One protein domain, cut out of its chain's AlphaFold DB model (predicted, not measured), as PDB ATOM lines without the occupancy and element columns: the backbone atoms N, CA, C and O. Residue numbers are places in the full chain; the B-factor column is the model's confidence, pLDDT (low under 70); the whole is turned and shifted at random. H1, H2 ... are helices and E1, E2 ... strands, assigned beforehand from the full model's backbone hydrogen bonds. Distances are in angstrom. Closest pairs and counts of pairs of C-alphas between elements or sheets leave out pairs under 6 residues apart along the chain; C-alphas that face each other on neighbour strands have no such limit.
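What this domain is: This is residues 5 to 83 of the 215 residues of an uncharacterized protein of Peptoniphilus faecalis (UniProt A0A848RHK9). A small sheet of three parallel strands, E2, E1 and E3 side by side, makes the middle, and it stands between two helices, H1 and H2, each of which only grazes it. The rest is mostly loop, with long stretches at residues 36 to 48 and 72 to 83. The 79 printed residues run E1, H1, E2, E3, H2; under half, 39, are in named elements, and the class is mixed, helices and strands. The whole is compact and rounded, with a radius of gyration of the C-alphas of 11.8 A and spans of 30 by 26 by 24 A.

How they stand to each other: Start at E1, residues 5 to 8, the inner strand. H1, residues 15 to 27, is near E1 and only grazes the sheet, with its residues 17 to 25. Next comes E2, residues 32 to 35, an edge strand parallel to E1 at 20 degrees; look for N 6 and O 32, 2.8 A apart, within hydrogen-bond range. E1, H1 and E2 form a strand-helix-strand unit, two parallel neighbour strands with a helix between, and its crossover is right-handed. E3, residues 49 to 52, is the other edge strand, parallel to E1 at 4 degrees; N 7 and O 51 are within hydrogen-bond range at 2.9 A. H2, residues 58 to 71, only grazes the sheet with its residues 60 to 68; its closest C-alphas to E3 are those of Phe 64 and Val 52, 7.3 A apart. H1 and H2 are apart. In H1 and H2 every O i to N i+4 pair is within hydrogen-bond range.

Where its parts are: Find C-alpha 5 at (180.883, 160.072, 163.732), where E1 begins. H1 runs 18.4 A from C-alpha 15 at (183.410, 179.585, 159.601). H2 runs 19.5 A and ends at C-alpha 71, (190.283, 153.238, 174.468).

The domain as a whole: The C-alphas farthest apart, of Lys 15 and Asn 71, are 31.0 A apart. The link from E2 to E3 is long, 13 residues. The printed part has no cut, and no printed residue is under pLDDT 70.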
ATOM      1  N   LEU A   5     181.390 159.161 162.709       97.81
ATOM      2  CA  LEU A   5     180.883 160.072 163.732       97.81
ATOM      3  C   LEU A   5     181.710 161.365 163.757       97.81
ATOM      4  O   LEU A   5     182.913 161.349 164.006       97.81
ATOM      5  N   VAL A   6     181.042 162.502 163.587       98.00
ATOM      6  CA  VAL A   6     181.621 163.836 163.757       98.00
ATOM      7  C   VAL A   6     181.141 164.440 165.070       98.00
ATOM      8  O   VAL A   6     179.939 164.613 165.287       98.00
ATOM      9  N   ILE A   7     182.083 164.823 165.924       97.75
ATOM     10  CA  ILE A   7     181.818 165.543 167.169       97.75
ATOM     11  C   ILE A   7     182.314 166.980 167.005       97.75
ATOM     12  O   ILE A   7     183.475 167.210 166.672       97.75
ATOM     13  N   TYR A   8     181.447 167.960 167.240       97.19
ATOM     14  CA  TYR A   8     181.790 169.384 167.161       97.19
ATOM     15  C   TYR A   8     181.110 170.170 168.287       97.19
ATOM     16  O   TYR A   8     180.372 169.595 169.078       97.19
ATOM     17  N   ASP A   9     181.368 171.474 168.386       96.06
ATOM     18  CA  ASP A   9     180.804 172.332 169.435       96.06
ATOM     19  C   ASP A   9     180.178 173.598 168.839       96.06
ATOM     20  O   ASP A   9     180.871 174.574 168.530       96.06
ATOM     21  N   SER A  10     178.853 173.607 168.680       95.44
ATOM     22  CA  SER A  10     178.150 174.747 168.073       95.44
ATOM     23  C   SER A  10     178.123 176.004 168.948       95.44
ATOM     24  O   SER A  10     177.699 177.062 168.475       95.44
ATOM     25  N   SER A  11     178.569 175.931 170.212       95.06
ATOM     26  CA  SER A  11     178.634 177.110 171.088       95.06
ATOM     27  C   SER A  11     179.705 178.115 170.659       95.06
ATOM     28  O   SER A  11     179.606 179.295 170.999       95.06
ATOM     29  N   ILE A  12     180.696 177.670 169.880       94.06
ATOM     30  CA  ILE A  12     181.765 178.508 169.337       94.06
ATOM     31  C   ILE A  12     181.519 178.697 167.840       94.06
ATOM     32  O   ILE A  12     181.430 177.727 167.088       94.06
ATOM     33  N   SER A  13     181.409 179.952 167.405       92.69
ATOM     34  CA  SER A  13     181.276 180.292 165.985       92.69
ATOM     35  C   SER A  13     182.614 180.123 165.272       92.69
ATOM     36  O   SER A  13     183.604 180.733 165.681       92.69
ATOM     37  N   ASP A  14     182.641 179.318 164.209       93.06
ATOM     38  CA  ASP A  14     183.832 179.130 163.383       93.06
ATOM     39  C   ASP A  14     183.465 178.789 161.934       93.06
ATOM     40  O   ASP A  14     182.945 177.717 161.624       93.06
ATOM     41  N   LYS A  15     183.758 179.722 161.021       89.81
ATOM     42  CA  LYS A  15     183.410 179.585 159.601       89.81
ATOM     43  C   LYS A  15     184.137 178.411 158.938       89.81
ATOM     44  O   LYS A  15     183.550 177.768 158.071       89.81
ATOM     45  N   GLY A  16     185.393 178.153 159.309       89.00
ATOM     46  CA  GLY A  16     186.215 177.102 158.702       89.00
ATOM     47  C   GLY A  16     185.676 175.713 159.032       89.00
ATOM     48  O   GLY A  16     185.370 174.934 158.130       89.00
ATOM     49  N   ARG A  17     185.447 175.447 160.319       93.31
ATOM     50  CA  ARG A  17     184.815 174.227 160.821       93.31
ATOM     51  C   ARG A  17     183.438 174.014 160.209       93.31
ATOM     52  O   ARG A  17     183.128 172.905 159.792       93.31
ATOM     53  N   ASP A  18     182.610 175.054 160.140       94.06
ATOM     54  CA  ASP A  18     181.247 174.921 159.623       94.06
ATOM     55  C   ASP A  18     181.232 174.633 158.110       94.06
ATOM     56  O   ASP A  18     180.374 173.888 157.628       94.06
ATOM     57  N   LEU A  19     182.187 175.184 157.350       93.44
ATOM     58  CA  LEU A  19     182.403 174.827 155.945       93.44
ATOM     59  C   LEU A  19     182.886 173.382 155.802       93.44
ATOM     60  O   LEU A  19     182.346 172.651 154.973       93.44
ATOM     61  N   TYR A  20     183.834 172.955 156.636       94.81
ATOM     62  CA  TYR A  20     184.323 171.579 156.635       94.81
ATOM     63  C   TYR A  20     183.201 170.588 156.967       94.81
ATOM     64  O   TYR A  20     182.957 169.660 156.204       94.81
ATOM     65  N   LEU A  21     182.405 170.857 158.007       96.12
ATOM     66  CA  LEU A  21     181.241 170.050 158.381       96.12
ATOM     67  C   LEU A  21     180.206 169.948 157.248       96.12
ATOM     68  O   LEU A  21     179.613 168.888 157.050       96.12
ATOM     69  N   LYS A  22     179.974 171.033 156.494       95.94
ATOM     70  CA  LYS A  22     179.122 170.999 155.290       95.94
ATOM     71  C   LYS A  22     179.717 170.118 154.193       95.94
ATOM     72  O   LYS A  22     178.960 169.401 153.547       95.94
ATOM     73  N   GLY A  23     181.035 170.172 153.999       96.19
ATOM     74  CA  GLY A  23     181.758 169.281 153.093       96.19
ATOM     75  C   GLY A  23     181.561 167.816 153.473       96.19
ATOM     76  O   GLY A  23     181.106 167.039 152.640       96.19
ATOM     77  N   ILE A  24     181.772 167.473 154.749       97.00
ATOM     78  CA  ILE A  24     181.610 166.103 155.259       97.00
ATOM     79  C   ILE A  24     180.182 165.604 155.023       97.00
ATOM     80  O   ILE A  24     179.996 164.535 154.460       97.00
ATOM     81  N   LYS A  25     179.162 166.400 155.377       96.12
ATOM     82  CA  LYS A  25     177.744 166.049 155.153       96.12
ATOM     83  C   LYS A  25     177.401 165.761 153.692       96.12
ATOM     84  O   LYS A  25     176.440 165.049 153.428       96.12
ATOM     85  N   LYS A  26     178.106 166.400 152.758       95.38
ATOM     86  CA  LYS A  26     177.885 166.220 151.322       95.38
ATOM     87  C   LYS A  26     178.607 164.978 150.795       95.38
ATOM     88  O   LYS A  26     178.072 164.322 149.911       95.38
ATOM     89  N   ALA A  27     179.807 164.720 151.306       93.62
ATOM     90  CA  ALA A  27     180.712 163.674 150.847       93.62
ATOM     91  C   ALA A  27     180.424 162.300 151.466       93.62
ATOM     92  O   ALA A  27     180.505 161.289 150.783       93.62
ATOM     93  N   VAL A  28     180.046 162.260 152.746       93.88
ATOM     94  CA  VAL A  28     179.864 161.021 153.509       93.88
ATOM     95  C   VAL A  28     178.370 160.791 153.762       93.88
ATOM     96  O   VAL A  28     177.782 161.485 154.605       93.88
ATOM     97  N   PRO A  29     177.732 159.841 153.050       86.81
ATOM     98  CA  PRO A  29     176.361 159.435 153.332       86.81
ATOM     99  C   PRO A  29     176.225 158.951 154.780       86.81
ATOM    100  O   PRO A  29     177.139 158.341 155.327       86.81
ATOM    101  N   ASP A  30     175.091 159.244 155.416       88.50
ATOM    102  CA  ASP A  30     174.745 158.765 156.763       88.50
ATOM    103  C   ASP A  30     175.718 159.145 157.900       88.50
ATOM    104  O   ASP A  30     175.677 158.556 158.985       88.50
ATOM    105  N   VAL A  31     176.553 160.177 157.707       96.69
ATOM    106  CA  VAL A  31     177.432 160.693 158.765       96.69
ATOM    107  C   VAL A  31     176.640 161.058 160.028       96.69
ATOM    108  O   VAL A  31     175.719 161.886 160.014       96.69
ATOM    109  N   LYS A  32     177.027 160.472 161.164       96.75
ATOM    110  CA  LYS A  32     176.463 160.809 162.475       96.75
ATOM    111  C   LYS A  32     177.112 162.088 162.978       96.75
ATOM    112  O   LYS A  32     178.332 162.212 162.986       96.75
ATOM    113  N   ILE A  33     176.310 163.043 163.441       96.62
ATOM    114  CA  ILE A  33     176.818 164.323 163.947       96.62
ATOM    115  C   ILE A  33     176.317 164.541 165.367       96.62
ATOM    116  O   ILE A  33     175.111 164.489 165.625       96.62
ATOM    117  N   LYS A  34     177.248 164.805 166.283       96.69
ATOM    118  CA  LYS A  34     176.970 165.090 167.692       96.69
ATOM    119  C   LYS A  34     177.545 166.448 168.072       96.69
ATOM    120  O   LYS A  34     178.700 166.758 167.789       96.69
ATOM    121  N   ASP A  35     176.714 167.252 168.718       95.12
ATOM    122  CA  ASP A  35     177.080 168.575 169.209       95.12
ATOM    123  C   ASP A  35     177.372 168.511 170.714       95.12
ATOM    124  O   ASP A  35     176.499 168.173 171.514       95.12
ATOM    125  N   ALA A  36     178.602 168.849 171.093       94.25
ATOM    126  CA  ALA A  36     179.101 168.844 172.465       94.25
ATOM    127  C   ALA A  36     178.770 170.132 173.243       94.25
ATOM    128  O   ALA A  36     179.248 170.315 174.367       94.25
ATOM    129  N   LYS A  37     177.947 171.032 172.678       91.06
ATOM    130  CA  LYS A  37     177.507 172.281 173.328       91.06
ATOM    131  C   LYS A  37     176.907 172.065 174.721       91.06
ATOM    132  O   LYS A  37     177.091 172.903 175.601       91.06
ATOM    133  N   VAL A  38     176.163 170.975 174.915       82.62
ATOM    134  CA  VAL A  38     175.483 170.662 176.189       82.62
ATOM    135  C   VAL A  38     176.329 169.806 177.137       82.62
ATOM    136  O   VAL A  38     175.878 169.504 178.237       82.62
ATOM    137  N   GLY A  39     177.550 169.442 176.737       87.94
ATOM    138  CA  GLY A  39     178.444 168.572 177.496       87.94
ATOM    139  C   GLY A  39     178.936 167.375 176.685       87.94
ATOM    140  O   GLY A  39     178.631 167.222 175.504       87.94
ATOM    141  N   ILE A  40     179.727 166.535 177.351       90.81
ATOM    142  CA  ILE A  40     180.286 165.289 176.800       90.81
ATOM    143  C   ILE A  40     179.438 164.058 177.145       90.81
ATOM    144  O   ILE A  40     179.562 163.020 176.495       90.81
ATOM    145  N   ASP A  41     178.576 164.173 178.157       87.56
ATOM    146  CA  ASP A  41     177.781 163.063 178.671       87.56
ATOM    147  C   ASP A  41     176.794 162.565 177.607       87.56
ATOM    148  O   ASP A  41     176.044 163.336 177.008       87.56
ATOM    149  N   GLY A  42     176.802 161.254 177.359       82.31
ATOM    150  CA  GLY A  42     175.934 160.609 176.369       82.31
ATOM    151  C   GLY A  42     176.458 160.621 174.929       82.31
ATOM    152  O   GLY A  42     175.821 160.028 174.057       82.31
ATOM    153  N   ILE A  43     177.617 161.231 174.656       92.12
ATOM    154  CA  ILE A  43     178.285 161.092 173.355       92.12
ATOM    155  C   ILE A  43     179.093 159.791 173.361       92.12
ATOM    156  O   ILE A  43     180.176 159.710 173.935       92.12
ATOM    157  N   GLN A  44     178.534 158.762 172.727       91.25
ATOM    158  CA  GLN A  44     179.179 157.464 172.535       91.25
ATOM    159  C   GLN A  44     179.884 157.404 171.177       91.25
ATOM    160  O   GLN A  44     179.436 158.030 170.219       91.25
ATOM    161  N   PHE A  45     180.978 156.643 171.091       94.50
ATOM    162  CA  PHE A  45     181.735 156.438 169.851       94.50
ATOM    163  C   PHE A  45     181.141 155.259 169.066       94.50
ATOM    164  O   PHE A  45     181.771 154.213 168.894       94.50
ATOM    165  N   ASP A  46     179.888 155.424 168.646       92.25
ATOM    166  CA  ASP A  46     179.015 154.408 168.042       92.25
ATOM    167  C   ASP A  46     179.106 154.343 166.502       92.25
ATOM    168  O   ASP A  46     178.148 153.962 165.822       92.25
ATOM    169  N   ALA A  47     180.248 154.747 165.954       95.25
ATOM    170  CA  ALA A  47     180.617 154.601 164.551       95.25
ATOM    171  C   ALA A  47     181.989 153.924 164.453       95.25
ATOM    172  O   ALA A  47     182.704 153.807 165.458       95.25
ATOM    173  N   ASP A  48     182.351 153.492 163.253       95.38
ATOM    174  CA  ASP A  48     183.629 152.825 162.991       95.38
ATOM    175  C   ASP A  48     184.788 153.820 163.097       95.38
ATOM    176  O   ASP A  48     185.829 153.522 163.679       95.38
ATOM    177  N   LYS A  49     184.577 155.044 162.602       96.81
ATOM    178  CA  LYS A  49     185.536 156.146 162.667       96.81
ATOM    179  C   LYS A  49     184.935 157.369 163.344       96.81
ATOM    180  O   LYS A  49     183.736 157.640 163.257       96.81
ATOM    181  N   VAL A  50     185.782 158.129 164.026       97.56
ATOM    182  CA  VAL A  50     185.413 159.303 164.815       97.56
ATOM    183  C   VAL A  50     186.360 160.452 164.499       97.56
ATOM    184  O   VAL A  50     187.578 160.312 164.573       97.56
ATOM    185  N   ILE A  51     185.785 161.620 164.222       96.75
ATOM    186  CA  ILE A  51     186.511 162.882 164.092       96.75
ATOM    187  C   ILE A  51     185.965 163.905 165.087       96.75
ATOM    188  O   ILE A  51     184.756 164.122 165.197       96.75
ATOM    189  N   VAL A  52     186.867 164.557 165.821       96.62
ATOM    190  CA  VAL A  52     186.530 165.586 166.812       96.62
ATOM    191  C   VAL A  52     187.050 166.929 166.321       96.62
ATOM    192  O   VAL A  52     188.255 167.180 166.295       96.62
ATOM    193  N   LEU A  53     186.132 167.811 165.942       95.00
ATOM    194  CA  LEU A  53     186.456 169.087 165.323       95.00
ATOM    195  C   LEU A  53     186.728 170.182 166.358       95.00
ATOM    196  O   LEU A  53     186.027 170.321 167.362       95.00
ATOM    197  N   ARG A  54     187.722 171.021 166.058       92.12
ATOM    198  CA  ARG A  54     187.971 172.295 166.746       92.12
ATOM    199  C   ARG A  54     187.336 173.455 165.953       92.12
ATOM    200  O   ARG A  54     187.117 173.305 164.753       92.12
ATOM    201  N   PRO A  55     187.051 174.605 166.591       92.12
ATOM    202  CA  PRO A  55     187.171 174.868 168.024       92.12
ATOM    203  C   PRO A  55     186.076 174.170 168.844       92.12
ATOM    204  O   PRO A  55     184.969 173.934 168.364       92.12
ATOM    205  N   MET A  56     186.429 173.855 170.089       93.94
ATOM    206  CA  MET A  56     185.583 173.232 171.108       93.94
ATOM    207  C   MET A  56     186.091 173.659 172.488       93.94
ATOM    208  O   MET A  56     187.276 173.992 172.630       93.94
ATOM    209  N   ASN A  57     185.226 173.616 173.507       94.12
ATOM    210  CA  ASN A  57     185.668 173.699 174.899       94.12
ATOM    211  C   ASN A  57     186.892 172.793 175.151       94.12
ATOM    212  O   ASN A  57     186.857 171.587 174.908       94.12
ATOM    213  N   TYR A  58     187.977 173.370 175.674       92.81
ATOM    214  CA  TYR A  58     189.251 172.663 175.814       92.81
ATOM    215  C   TYR A  58     189.151 171.389 176.665       92.81
ATOM    216  O   TYR A  58     189.748 170.375 176.313       92.81
ATOM    217  N   LYS A  59     188.365 171.404 177.750       94.50
ATOM    218  CA  LYS A  59     188.187 170.219 178.604       94.50
ATOM    219  C   LYS A  59     187.448 169.106 177.864       94.50
ATOM    220  O   LYS A  59     187.846 167.952 177.980       94.50
ATOM    221  N   HIS A  60     186.422 169.451 177.081       95.56
ATOM    222  CA  HIS A  60     185.689 168.483 176.260       95.56
ATOM    223  C   HIS A  60     186.594 167.888 175.177       95.56
ATOM    224  O   HIS A  60     186.648 166.673 175.016       95.56
ATOM    225  N   TYR A  61     187.373 168.733 174.496       95.12
ATOM    226  CA  TYR A  61     188.325 168.278 173.487       95.12
ATOM    227  C   TYR A  61     189.354 167.307 174.081       95.12
ATOM    228  O   TYR A  61     189.533 166.208 173.563       95.12
ATOM    229  N   CYS A  62     189.973 167.663 175.213       94.81
ATOM    230  CA  CYS A  62     190.915 166.785 175.910       94.81
ATOM    231  C   CYS A  62     190.277 165.462 176.344       94.81
ATOM    232  O   CYS A  62     190.925 164.424 176.243       94.81
ATOM    233  N   TYR A  63     189.020 165.485 176.799       95.88
ATOM    234  CA  TYR A  63     188.285 164.269 177.132       95.88
ATOM    235  C   TYR A  63     188.148 163.346 175.915       95.88
ATOM    236  O   TYR A  63     188.534 162.182 175.996       95.88
ATOM    237  N   PHE A  64     187.671 163.854 174.775       96.69
ATOM    238  CA  PHE A  64     187.505 163.023 173.581       96.69
ATOM    239  C   PHE A  64     188.839 162.524 173.023       96.69
ATOM    240  O   PHE A  64     188.936 161.357 172.655       96.69
ATOM    241  N   MET A  65     189.881 163.363 173.016       95.50
ATOM    242  CA  MET A  65     191.225 162.941 172.605       95.50
ATOM    243  C   MET A  65     191.779 161.845 173.517       95.50
ATOM    244  O   MET A  65     192.403 160.907 173.032       95.50
ATOM    245  N   TYR A  66     191.535 161.932 174.828       96.19
ATOM    246  CA  TYR A  66     191.915 160.877 175.761       96.19
ATOM    247  C   TYR A  66     191.150 159.578 175.487       96.19
ATOM    248  O   TYR A  66     191.773 158.523 175.441       96.19
ATOM    249  N   GLN A  67     189.833 159.646 175.258       96.38
ATOM    250  CA  GLN A  67     189.026 158.467 174.924       96.38
ATOM    251  C   GLN A  67     189.505 157.794 173.634       96.38
ATOM    252  O   GLN A  67     189.709 156.584 173.633       96.38
ATOM    253  N   LEU A  68     189.745 158.570 172.569       96.75
ATOM    254  CA  LEU A  68     190.311 158.041 171.327       96.75
ATOM    255  C   LEU A  68     191.673 157.408 171.589       96.75
ATOM    256  O   LEU A  68     191.867 156.240 171.307       96.75
ATOM    257  N   ARG A  69     192.601 158.126 172.221       96.25
ATOM    258  CA  ARG A  69     193.960 157.617 172.427       96.25
ATOM    259  C   ARG A  69     194.023 156.367 173.309       96.25
ATOM    260  O   ARG A  69     194.845 155.494 173.055       96.25
ATOM    261  N   ALA A  70     193.250 156.333 174.392       95.88
ATOM    262  CA  ALA A  70     193.368 155.298 175.416       95.88
ATOM    263  C   ALA A  70     192.495 154.072 175.133       95.88
ATOM    264  O   ALA A  70     192.902 152.966 175.471       95.88
ATOM    265  N   ASN A  71     191.311 154.275 174.546       95.88
ATOM    266  CA  ASN A  71     190.283 153.238 174.468       95.88
ATOM    267  C   ASN A  71     189.872 152.886 173.035       95.88
ATOM    268  O   ASN A  71     189.417 151.769 172.825       95.88
ATOM    269  N   TYR A  72     190.005 153.816 172.084       96.19
ATOM    270  CA  TYR A  72     189.535 153.642 170.703       96.19
ATOM    271  C   TYR A  72     190.516 154.216 169.660       96.19
ATOM    272  O   TYR A  72     190.103 155.031 168.823       96.19
ATOM    273  N   PRO A  73     191.826 153.900 169.727       95.56
ATOM    274  CA  PRO A  73     192.821 154.521 168.852       95.56
ATOM    275  C   PRO A  73     192.564 154.220 167.373       95.56
ATOM    276  O   PRO A  73     192.790 155.077 166.525       95.56
ATOM    277  N   GLU A  74     192.018 153.046 167.064       94.31
ATOM    278  CA  GLU A  74     191.629 152.611 165.723       94.31
ATOM    279  C   GLU A  74     190.517 153.470 165.105       94.31
ATOM    280  O   GLU A  74     190.388 153.536 163.879       94.31
ATOM    281  N   LYS A  75     189.725 154.156 165.938       96.25
ATOM    282  CA  LYS A  75     188.635 155.023 165.480       96.25
ATOM    283  C   LYS A  75     189.097 156.434 165.125       96.25
ATOM    284  O   LYS A  75     188.334 157.164 164.499       96.25
ATOM    285  N   ASP A  76     190.304 156.842 165.517       96.12
ATOM    286  CA  ASP A  76     190.830 158.194 165.291       96.12
ATOM    287  C   ASP A  76     191.200 158.428 163.818       96.12
ATOM    288  O   ASP A  76     192.357 158.306 163.418       96.12
ATOM    289  N   ILE A  77     190.216 158.801 163.000       95.38
ATOM    290  CA  ILE A  77     190.440 159.052 161.567       95.38
ATOM    291  C   ILE A  77     191.221 160.338 161.296       95.38
ATOM    292  O   ILE A  77     191.877 160.458 160.263       95.38
ATOM    293  N   GLU A  78     191.170 161.298 162.222       94.75
ATOM    294  CA  GLU A  78     191.918 162.551 162.114       94.75
ATOM    295  C   GLU A  78     193.412 162.331 162.368       94.75
ATOM    296  O   GLU A  78     194.223 163.094 161.859       94.75
ATOM    297  N   GLY A  79     193.785 161.309 163.143       92.81
ATOM    298  CA  GLY A  79     195.173 160.974 163.475       92.81
ATOM    299  C   GLY A  79     195.778 161.803 164.614       92.81
ATOM    300  O   GLY A  79     196.908 161.551 165.031       92.81
ATOM    301  N   VAL A  80     195.055 162.791 165.154       91.81
ATOM    302  CA  VAL A  80     195.576 163.688 166.204       91.81
ATOM    303  C   VAL A  80     195.771 162.963 167.536       91.81
ATOM    304  O   VAL A  80     196.746 163.237 168.240       91.81
ATOM    305  N   ALA A  81     194.867 162.055 167.908       91.25
ATOM    306  CA  ALA A  81     194.954 161.340 169.180       91.25
ATOM    307  C   ALA A  81     196.043 160.254 169.146       91.25
ATOM    308  O   ALA A  81     196.723 160.028 170.152       91.25
ATOM    309  N   THR A  82     196.231 159.629 167.982       89.31
ATOM    310  CA  THR A  82     197.252 158.599 167.724       89.31
ATOM    311  C   THR A  82     198.630 159.174 167.381       89.31
ATOM    312  O   THR A  82     199.633 158.476 167.505       89.31
ATOM    313  N   GLY A  83     198.712 160.459 167.021       86.31
ATOM    314  CA  GLY A  83     199.957 161.111 166.603       86.31
ATOM    315  C   GLY A  83     200.377 160.779 165.167       86.31
ATOM    316  O   GLY A  83     201.538 161.001 164.811       86.31
TER     317      GLY A  83